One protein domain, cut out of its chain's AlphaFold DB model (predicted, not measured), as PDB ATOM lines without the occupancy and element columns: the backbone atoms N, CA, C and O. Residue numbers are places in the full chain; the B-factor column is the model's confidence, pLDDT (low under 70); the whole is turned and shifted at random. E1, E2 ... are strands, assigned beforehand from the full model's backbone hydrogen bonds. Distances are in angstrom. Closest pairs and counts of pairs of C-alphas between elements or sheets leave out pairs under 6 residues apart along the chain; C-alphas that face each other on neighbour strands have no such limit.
ATOM      1  N   ASN A 105     128.296 158.352 181.367       83.38
ATOM      2  CA  ASN A 105     127.782 159.617 181.858       83.38
ATOM      3  C   ASN A 105     127.841 159.607 183.387       83.38
ATOM      4  O   ASN A 105     127.304 158.699 184.022       83.38
ATOM      5  N   ILE A 106     128.482 160.623 183.968       86.44
ATOM      6  CA  ILE A 106     128.554 160.833 185.418       86.44
ATOM      7  C   ILE A 106     127.841 162.144 185.746       86.44
ATOM      8  O   ILE A 106     128.115 163.177 185.132       86.44
ATOM      9  N   ILE A 107     126.912 162.093 186.700       84.69
ATOM     10  CA  ILE A 107     126.128 163.243 187.157       84.69
ATOM     11  C   ILE A 107     126.255 163.357 188.672       84.69
ATOM     12  O   ILE A 107     125.989 162.401 189.398       84.69
ATOM     13  N   GLU A 108     126.567 164.551 189.161       83.75
ATOM     14  CA  GLU A 108     126.486 164.867 190.583       83.75
ATOM     15  C   GLU A 108     125.052 165.286 190.943       83.75
ATOM     16  O   GLU A 108     124.510 166.265 190.424       83.75
ATOM     17  N   SER A 109     124.412 164.573 191.867       80.94
ATOM     18  CA  SER A 109     123.112 164.949 192.425       80.94
ATOM     19  C   SER A 109     123.291 165.479 193.839       80.94
ATOM     20  O   SER A 109     123.900 164.831 194.689       80.94
ATOM     21  N   THR A 110     122.737 166.660 194.110       77.56
ATOM     22  CA  THR A 110     122.758 167.270 195.439       77.56
ATOM     23  C   THR A 110     121.354 167.325 196.028       77.56
ATOM     24  O   THR A 110     120.376 167.696 195.381       77.56
ATOM     25  N   SER A 111     121.258 166.976 197.307       77.75
ATOM     26  CA  SER A 111     120.076 167.176 198.140       77.75
ATOM     27  C   SER A 111     120.445 167.989 199.380       77.75
ATOM     28  O   SER A 111     121.622 168.132 199.708       77.75
ATOM     29  N   ALA A 112     119.447 168.495 200.113       72.56
ATOM     30  CA  ALA A 112     119.689 169.232 201.358       72.56
ATOM     31  C   ALA A 112     120.499 168.433 202.402       72.56
ATOM     32  O   ALA A 112     121.108 169.041 203.282       72.56
ATOM     33  N   ASP A 113     120.506 167.100 202.284       67.44
ATOM     34  CA  ASP A 113     121.056 166.184 203.278       67.44
ATOM     35  C   ASP A 113     122.325 165.438 202.807       67.44
ATOM     36  O   ASP A 113     123.023 164.882 203.654       67.44
ATOM     37  N   LYS A 114     122.642 165.401 201.495       78.25
ATOM     38  CA  LYS A 114     123.850 164.751 200.920       78.25
ATOM     39  C   LYS A 114     124.007 164.951 199.399       78.25
ATOM     40  O   LYS A 114     123.009 165.197 198.714       78.25
ATOM     41  N   THR A 115     125.237 164.778 198.901       82.62
ATOM     42  CA  THR A 115     125.613 164.698 197.472       82.62
ATOM     43  C   THR A 115     125.941 163.247 197.096       82.62
ATOM     44  O   THR A 115     126.509 162.530 197.920       82.62
ATOM     45  N   VAL A 116     125.578 162.814 195.886       86.88
ATOM     46  CA  VAL A 116     125.882 161.484 195.331       86.88
ATOM     47  C   VAL A 116     126.294 161.605 193.865       86.88
ATOM     48  O   VAL A 116     125.731 162.423 193.137       86.88
ATOM     49  N   GLU A 117     127.245 160.788 193.422       89.44
ATOM     50  CA  GLU A 117     127.572 160.640 192.003       89.44
ATOM     51  C   GLU A 117     126.793 159.466 191.418       89.44
ATOM     52  O   GLU A 117     126.810 158.360 191.964       89.44
ATOM     53  N   LEU A 118     126.106 159.707 190.305       90.19
ATOM     54  CA  LEU A 118     125.391 158.685 189.552       90.19
ATOM     55  C   LEU A 118     126.091 158.447 188.222       90.19
ATOM     56  O   LEU A 118     126.226 159.374 187.426       90.19
ATOM     57  N   GLY A 119     126.490 157.200 187.986       90.00
ATOM     58  CA  GLY A 119     127.093 156.759 186.732       90.00
ATOM     59  C   GLY A 119     126.186 155.791 185.982       90.00
ATOM     60  O   GLY A 119     125.594 154.906 186.605       90.00
ATOM     61  N   TYR A 120     126.086 155.962 184.663       88.12
ATOM     62  CA  TYR A 120     125.373 155.069 183.742       88.12
ATOM     63  C   TYR A 120     125.946 155.184 182.320       88.12
ATOM     64  O   TYR A 120     126.599 156.165 181.967       88.12
ATOM     65  N   SER A 121     125.677 154.188 181.481       84.75
ATOM     66  CA  SER A 121     125.930 154.237 180.028       84.75
ATOM     67  C   SER A 121     124.595 154.352 179.287       84.75
ATOM     68  O   SER A 121     123.649 153.657 179.657       84.75
ATOM     69  N   ASP A 122     124.473 155.166 178.234       77.69
ATOM     70  CA  ASP A 122     123.212 155.268 177.463       77.69
ATOM     71  C   ASP A 122     122.825 153.912 176.841       77.69
ATOM     72  O   ASP A 122     121.653 153.552 176.696       77.69
ATOM     73  N   SER A 123     123.825 153.091 176.543       75.19
ATOM     74  CA  SER A 123     123.704 151.765 175.976       75.19
ATOM     75  C   SER A 123     123.120 150.770 176.979       75.19
ATOM     76  O   SER A 123     122.587 149.740 176.551       75.19
ATOM     77  N   SER A 124     123.195 151.052 178.289       79.56
ATOM     78  CA  SER A 124     122.559 150.262 179.357       79.56
ATOM     79  C   SER A 124     121.027 150.242 179.238       79.56
ATOM     80  O   SER A 124     120.355 149.305 179.695       79.56
ATOM     81  N   GLY A 125     120.462 151.264 178.586       79.81
ATOM     82  CA  GLY A 125     119.025 151.501 178.544       79.81
ATOM     83  C   GLY A 125     118.422 151.798 179.920       79.81
ATOM     84  O   GLY A 125     117.219 151.605 180.086       79.81
ATOM     85  N   ILE A 126     119.242 152.184 180.904       85.94
ATOM     86  CA  ILE A 126     118.795 152.721 182.189       85.94
ATOM     87  C   ILE A 126     118.278 154.143 181.982       85.94
ATOM     88  O   ILE A 126     118.894 154.950 181.290       85.94
ATOM     89  N   GLU A 127     117.141 154.449 182.603       87.19
ATOM     90  CA  GLU A 127     116.580 155.798 182.628       87.19
ATOM     91  C   GLU A 127     116.865 156.461 183.981       87.19
ATOM     92  O   GLU A 127     116.719 155.839 185.037       87.19
ATOM     93  N   ILE A 128     117.223 157.748 183.954       87.38
ATOM     94  CA  ILE A 128     117.360 158.571 185.159       87.38
ATOM     95  C   ILE A 128     116.013 159.219 185.480       87.38
ATOM     96  O   ILE A 128     115.393 159.829 184.610       87.38
ATOM     97  N   ARG A 129     115.552 159.119 186.733       85.25
ATOM     98  CA  ARG A 129     114.262 159.674 187.186       85.25
ATOM     99  C   ARG A 129     114.421 160.717 188.287       85.25
ATOM    100  O   ARG A 129     115.284 160.572 189.145       85.25
ATOM    101  N   SER A 130     113.553 161.734 188.305       83.75
ATOM    102  CA  SER A 130     113.472 162.745 189.375       83.75
ATOM    103  C   SER A 130     112.391 162.424 190.413       83.75
ATOM    104  O   SER A 130     111.384 161.792 190.105       83.75
ATOM    105  N   MET A 131     112.565 162.889 191.653       75.94
ATOM    106  CA  MET A 131     111.635 162.567 192.745       75.94
ATOM    107  C   MET A 131     110.243 163.224 192.641       75.94
ATOM    108  O   MET A 131     109.264 162.641 193.108       75.94
ATOM    109  N   ASP A 132     110.131 164.441 192.098       70.75
ATOM    110  CA  ASP A 132     108.910 165.254 192.252       70.75
ATOM    111  C   ASP A 132     107.669 164.622 191.587       70.75
ATOM    112  O   ASP A 132     106.536 164.836 192.034       70.75
ATOM    113  N   ASP A 133     107.867 163.810 190.547       75.38
ATOM    114  CA  ASP A 133     106.810 163.084 189.837       75.38
ATOM    115  C   ASP A 133     107.275 161.783 189.140       75.38
ATOM    116  O   ASP A 133     106.526 161.238 188.324       75.38
ATOM    117  N   ASN A 134     108.471 161.261 189.462       76.31
ATOM    118  CA  ASN A 134     109.122 160.127 188.780       76.31
ATOM    119  C   ASN A 134     109.322 160.343 187.264       76.31
ATOM    120  O   ASN A 134     109.448 159.373 186.503       76.31
ATOM    121  N   SER A 135     109.344 161.601 186.809       80.19
ATOM    122  CA  SER A 135     109.667 161.947 185.424       80.19
ATOM    123  C   SER A 135     111.093 161.547 185.066       80.19
ATOM    124  O   SER A 135     111.998 161.608 185.896       80.19
ATOM    125  N   ILE A 136     111.269 161.144 183.808       80.75
ATOM    126  CA  ILE A 136     112.577 160.877 183.209       80.75
ATOM    127  C   ILE A 136     113.299 162.215 183.024       80.75
ATOM    128  O   ILE A 136     112.696 163.175 182.539       80.75
ATOM    129  N   VAL A 137     114.569 162.265 183.414       75.94
ATOM    130  CA  VAL A 137     115.485 163.372 183.135       75.94
ATOM    131  C   VAL A 137     116.320 162.974 181.922       75.94
ATOM    132  O   VAL A 137     117.030 161.972 181.966       75.94
ATOM    133  N   GLU A 138     116.209 163.729 180.832       68.75
ATOM    134  CA  GLU A 138     116.979 163.467 179.614       68.75
ATOM    135  C   GLU A 138     118.442 163.889 179.807       68.75
ATOM    136  O   GLU A 138     118.731 164.994 180.270       68.75
ATOM    137  N   VAL A 139     119.368 163.019 179.402       63.38
ATOM    138  CA  VAL A 139     120.827 163.201 179.536       63.38
ATOM    139  C   VAL A 139     121.316 164.476 178.849       63.38
ATOM    140  O   VAL A 139     122.159 165.206 179.363       63.38
ATOM    141  N   GLU A 140     120.750 164.778 177.680       60.81
ATOM    142  CA  GLU A 140     121.124 165.939 176.870       60.81
ATOM    143  C   GLU A 140     120.706 167.284 177.503       60.81
ATOM    144  O   GLU A 140     121.181 168.334 177.070       60.81
ATOM    145  N   GLU A 141     119.835 167.284 178.523       58.47
ATOM    146  CA  GLU A 141     119.397 168.499 179.235       58.47
ATOM    147  C   GLU A 141     120.363 168.923 180.365       58.47
ATOM    148  O   GLU A 141     120.146 169.939 181.029       58.47
ATOM    149  N   LEU A 142     121.458 168.181 180.567       64.44
ATOM    150  CA  LEU A 142     122.433 168.369 181.642       64.44
ATOM    151  C   LEU A 142     123.581 169.296 181.202       64.44
ATOM    152  O   LEU A 142     124.701 168.850 180.970       64.44
ATOM    153  N   GLU A 143     123.326 170.602 181.065       51.94
ATOM    154  CA  GLU A 143     124.343 171.547 180.549       51.94
ATOM    155  C   GLU A 143     125.583 171.730 181.459       51.94
ATOM    156  O   GLU A 143     126.585 172.243 180.970       51.94
ATOM    157  N   ASP A 144     125.575 171.273 182.724       60.56
ATOM    158  CA  ASP A 144     126.678 171.497 183.683       60.56
ATOM    159  C   ASP A 144     126.983 170.309 184.640       60.56
ATOM    160  O   ASP A 144     127.714 170.486 185.613       60.56
ATOM    161  N   GLY A 145     126.436 169.105 184.414       67.19
ATOM    162  CA  GLY A 145     126.775 167.888 185.189       67.19
ATOM    163  C   GLY A 145     126.317 167.833 186.661       67.19
ATOM    164  O   GLY A 145     126.534 166.817 187.316       67.19
ATOM    165  N   VAL A 146     125.652 168.876 187.177       72.31
ATOM    166  CA  VAL A 146     125.157 168.949 188.565       72.31
ATOM    167  C   VAL A 146     123.643 169.184 188.607       72.31
ATOM    168  O   VAL A 146     123.133 170.101 187.959       72.31
ATOM    169  N   LEU A 147     122.919 168.403 189.415       73.38
ATOM    170  CA  LEU A 147     121.469 168.514 189.623       73.38
ATOM    171  C   LEU A 147     121.117 168.939 191.058       73.38
ATOM    172  O   LEU A 147     121.552 168.321 192.028       73.38
ATOM    173  N   ASP A 148     120.261 169.962 191.189       75.50
ATOM    174  CA  ASP A 148     119.781 170.525 192.474       75.50
ATOM    175  C   ASP A 148     118.507 169.820 193.001       75.50
ATOM    176  O   ASP A 148     117.668 170.410 193.687       75.50
ATOM    177  N   TYR A 149     118.311 168.554 192.620       77.38
ATOM    178  CA  TYR A 149     117.249 167.680 193.121       77.38
ATOM    179  C   TYR A 149     117.693 166.206 193.094       77.38
ATOM    180  O   TYR A 149     118.524 165.830 192.261       77.38
ATOM    181  N   PRO A 150     117.129 165.349 193.968       82.00
ATOM    182  CA  PRO A 150     117.431 163.922 193.966       82.00
ATOM    183  C   PRO A 150     117.009 163.240 192.660       82.00
ATOM    184  O   PRO A 150     115.836 163.313 192.267       82.00
ATOM    185  N   VAL A 151     117.955 162.540 192.040       86.94
ATOM    186  CA  VAL A 151     117.737 161.652 190.892       86.94
ATOM    187  C   VAL A 151     118.179 160.223 191.197       86.94
ATOM    188  O   VAL A 151     118.941 160.010 192.137       86.94
ATOM    189  N   TYR A 152     117.679 159.251 190.433       89.56
ATOM    190  CA  TYR A 152     117.896 157.817 190.664       89.56
ATOM    191  C   TYR A 152     117.931 157.052 189.340       89.56
ATOM    192  O   TYR A 152     117.355 157.513 188.352       89.56
ATOM    193  N   LYS A 153     118.554 155.870 189.350       91.94
ATOM    194  CA  LYS A 153     118.541 154.918 188.234       91.94
ATOM    195  C   LYS A 153     117.329 153.991 188.357       91.94
ATOM    196  O   LYS A 153     117.170 153.360 189.395       91.94
ATOM    197  N   ASP A 154     116.511 153.903 187.307       91.81
ATOM    198  CA  ASP A 154     115.475 152.863 187.146       91.81
ATOM    199  C   ASP A 154     116.158 151.564 186.677       91.81
ATOM    200  O   ASP A 154     116.192 151.249 185.485       91.81
ATOM    201  N   LEU A 155     116.802 150.879 187.625       93.38
ATOM    202  CA  LEU A 155     117.681 149.726 187.426       93.38
ATOM    203  C   LEU A 155     116.923 148.512 186.888       93.38
ATOM    204  O   LEU A 155     117.434 147.813 186.012       93.38
ATOM    205  N   ASN A 156     115.696 148.275 187.361       91.75
ATOM    206  CA  ASN A 156     114.852 147.180 186.866       91.75
ATOM    207  C   ASN A 156     113.936 147.575 185.691       91.75
ATOM    208  O   ASN A 156     113.195 146.727 185.177       91.75
ATOM    209  N   LYS A 157     113.987 148.837 185.242       90.44
ATOM    210  CA  LYS A 157     113.283 149.363 184.060       90.44
ATOM    211  C   LYS A 157     111.762 149.237 184.169       90.44
ATOM    212  O   LYS A 157     111.071 148.984 183.173       90.44
ATOM    213  N   ASN A 158     111.213 149.374 185.375       90.25
ATOM    214  CA  ASN A 158     109.790 149.155 185.632       90.25
ATOM    215  C   ASN A 158     108.942 150.439 185.611       90.25
ATOM    216  O   ASN A 158     107.705 150.369 185.704       90.25
ATOM    217  N   GLY A 159     109.573 151.605 185.457       87.88
ATOM    218  CA  GLY A 159     108.874 152.882 185.392       87.88
ATOM    219  C   GLY A 159     108.581 153.528 186.746       87.88
ATOM    220  O   GLY A 159     107.765 154.455 186.806       87.88
ATOM    221  N   LYS A 160     109.156 153.025 187.838       88.44
ATOM    222  CA  LYS A 160     108.945 153.505 189.208       88.44
ATOM    223  C   LYS A 160     110.292 153.649 189.911       88.44
ATOM    224  O   LYS A 160     111.310 153.273 189.367       88.44
ATOM    225  N   LEU A 161     110.255 154.274 191.084       90.25
ATOM    226  CA  LEU A 161     111.378 154.300 192.012       90.25
ATOM    227  C   LEU A 161     111.097 153.238 193.073       90.25
ATOM    228  O   LEU A 161     110.192 153.441 193.892       90.25
ATOM    229  N   ASP A 162     111.808 152.118 193.018       93.38
ATOM    230  CA  ASP A 162     111.737 151.089 194.055       93.38
ATOM    231  C   ASP A 162     112.664 151.431 195.235       93.38
ATOM    232  O   ASP A 162     113.638 152.168 195.063       93.38
ATOM    233  N   PRO A 163     112.387 150.931 196.457       95.31
ATOM    234  CA  PRO A 163     113.210 151.247 197.623       95.31
ATOM    235  C   PRO A 163     114.703 150.971 197.412       95.31
ATOM    236  O   PRO A 163     115.527 151.805 197.779       95.31
ATOM    237  N   TYR A 164     115.083 149.861 196.767       97.25
ATOM    238  CA  TYR A 164     116.499 149.571 196.523       97.25
ATOM    239  C   TYR A 164     117.204 150.564 195.582       97.25
ATOM    240  O   TYR A 164     118.428 150.677 195.634       97.25
ATOM    241  N   GLU A 165     116.474 151.319 194.765       95.06
ATOM    242  CA  GLU A 165     117.014 152.350 193.867       95.06
ATOM    243  C   GLU A 165     117.159 153.713 194.574       95.06
ATOM    244  O   GLU A 165     117.888 154.595 194.114       95.06
ATOM    245  N   ASP A 166     116.499 153.893 195.722       91.94
ATOM    246  CA  ASP A 166     116.538 155.126 196.502       91.94
ATOM    247  C   ASP A 166     117.758 155.162 197.436       91.94
ATOM    248  O   ASP A 166     117.708 154.743 198.594       91.94
ATOM    249  N   TRP A 167     118.856 155.751 196.956       91.00
ATOM    250  CA  TRP A 167     120.111 155.945 197.697       91.00
ATOM    251  C   TRP A 167     119.982 156.756 198.997       91.00
ATOM    252  O   TRP A 167     120.963 156.927 199.729       91.00
ATOM    253  N   ARG A 168     118.802 157.300 199.320       88.31
ATOM    254  CA  ARG A 168     118.545 157.981 200.598       88.31
ATOM    255  C   ARG A 168     118.157 157.036 201.717       88.31
ATOM    256  O   ARG A 168     118.378 157.403 202.871       88.31
ATOM    257  N   LEU A 169     117.613 155.876 201.375       91.38
ATOM    258  CA  LEU A 169     117.329 154.816 202.327       91.38
ATOM    259  C   LEU A 169     118.637 154.180 202.796       91.38
ATOM    260  O   LEU A 169     119.663 154.239 202.110       91.38
ATOM    261  N   ASP A 170     118.614 153.617 203.999       90.69
ATOM    262  CA  ASP A 170     119.773 152.904 204.511       90.69
ATOM    263  C   ASP A 170     119.994 151.583 203.757       90.69
ATOM    264  O   ASP A 170     119.114 151.051 203.077       90.69
TER     265      ASP A 170
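What this domain is: This is residues 105 to 170 of the 1015 residues of the protein "Putative repeat protein (TIGR02543 family)" of Halanaerobium saccharolyticum (UniProt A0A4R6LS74). There is little regular structure: a long two-stranded hairpin, E1 and E2, sits beside a short one, E3 and E4, with E4 on the near side, and long loops make the rest. The loop of residues 131 to 150 returns to E1. The printed part has 66 residues, with no named helix and strands E1, E2, E3, E4 in chain order, in two antiparallel sheets, E1 - E2 and E3 - E4; the class is all strand, with 23 residues in named elements. It is compact, radius of gyration of the C-alphas 11.1 A, spanning 29 by 27 by 19 A.

Where its parts are: E2, residues 114 to 121, is 23.5 A long; E1, residues 105 to 111, is 19.5 A, from C-alpha 105 at (127.782, 159.617, 181.858). E3 is residues 127 to 130; E4, residues 151 to 154, ends at C-alpha 154 (115.475, 152.863, 187.146).

How they stand to each other: In hairpin E1 and E2, N 109 and O 116 are within hydrogen-bond range at 2.8 A. Residues 108 to 109 of E1 pair with 146 to 147, parallel. The closest C-alphas of E1 and E4, Ser 109 and Val 151, are 6.5 A apart. In hairpin E3 and E4, N 129 and O 152 are 2.9 A apart. E3 is apart from E1 and E2.

The domain as a whole: The printed part has no cut. E3 to E4 is a long link. Residues 113 and 138 to 145 have pLDDT under 70.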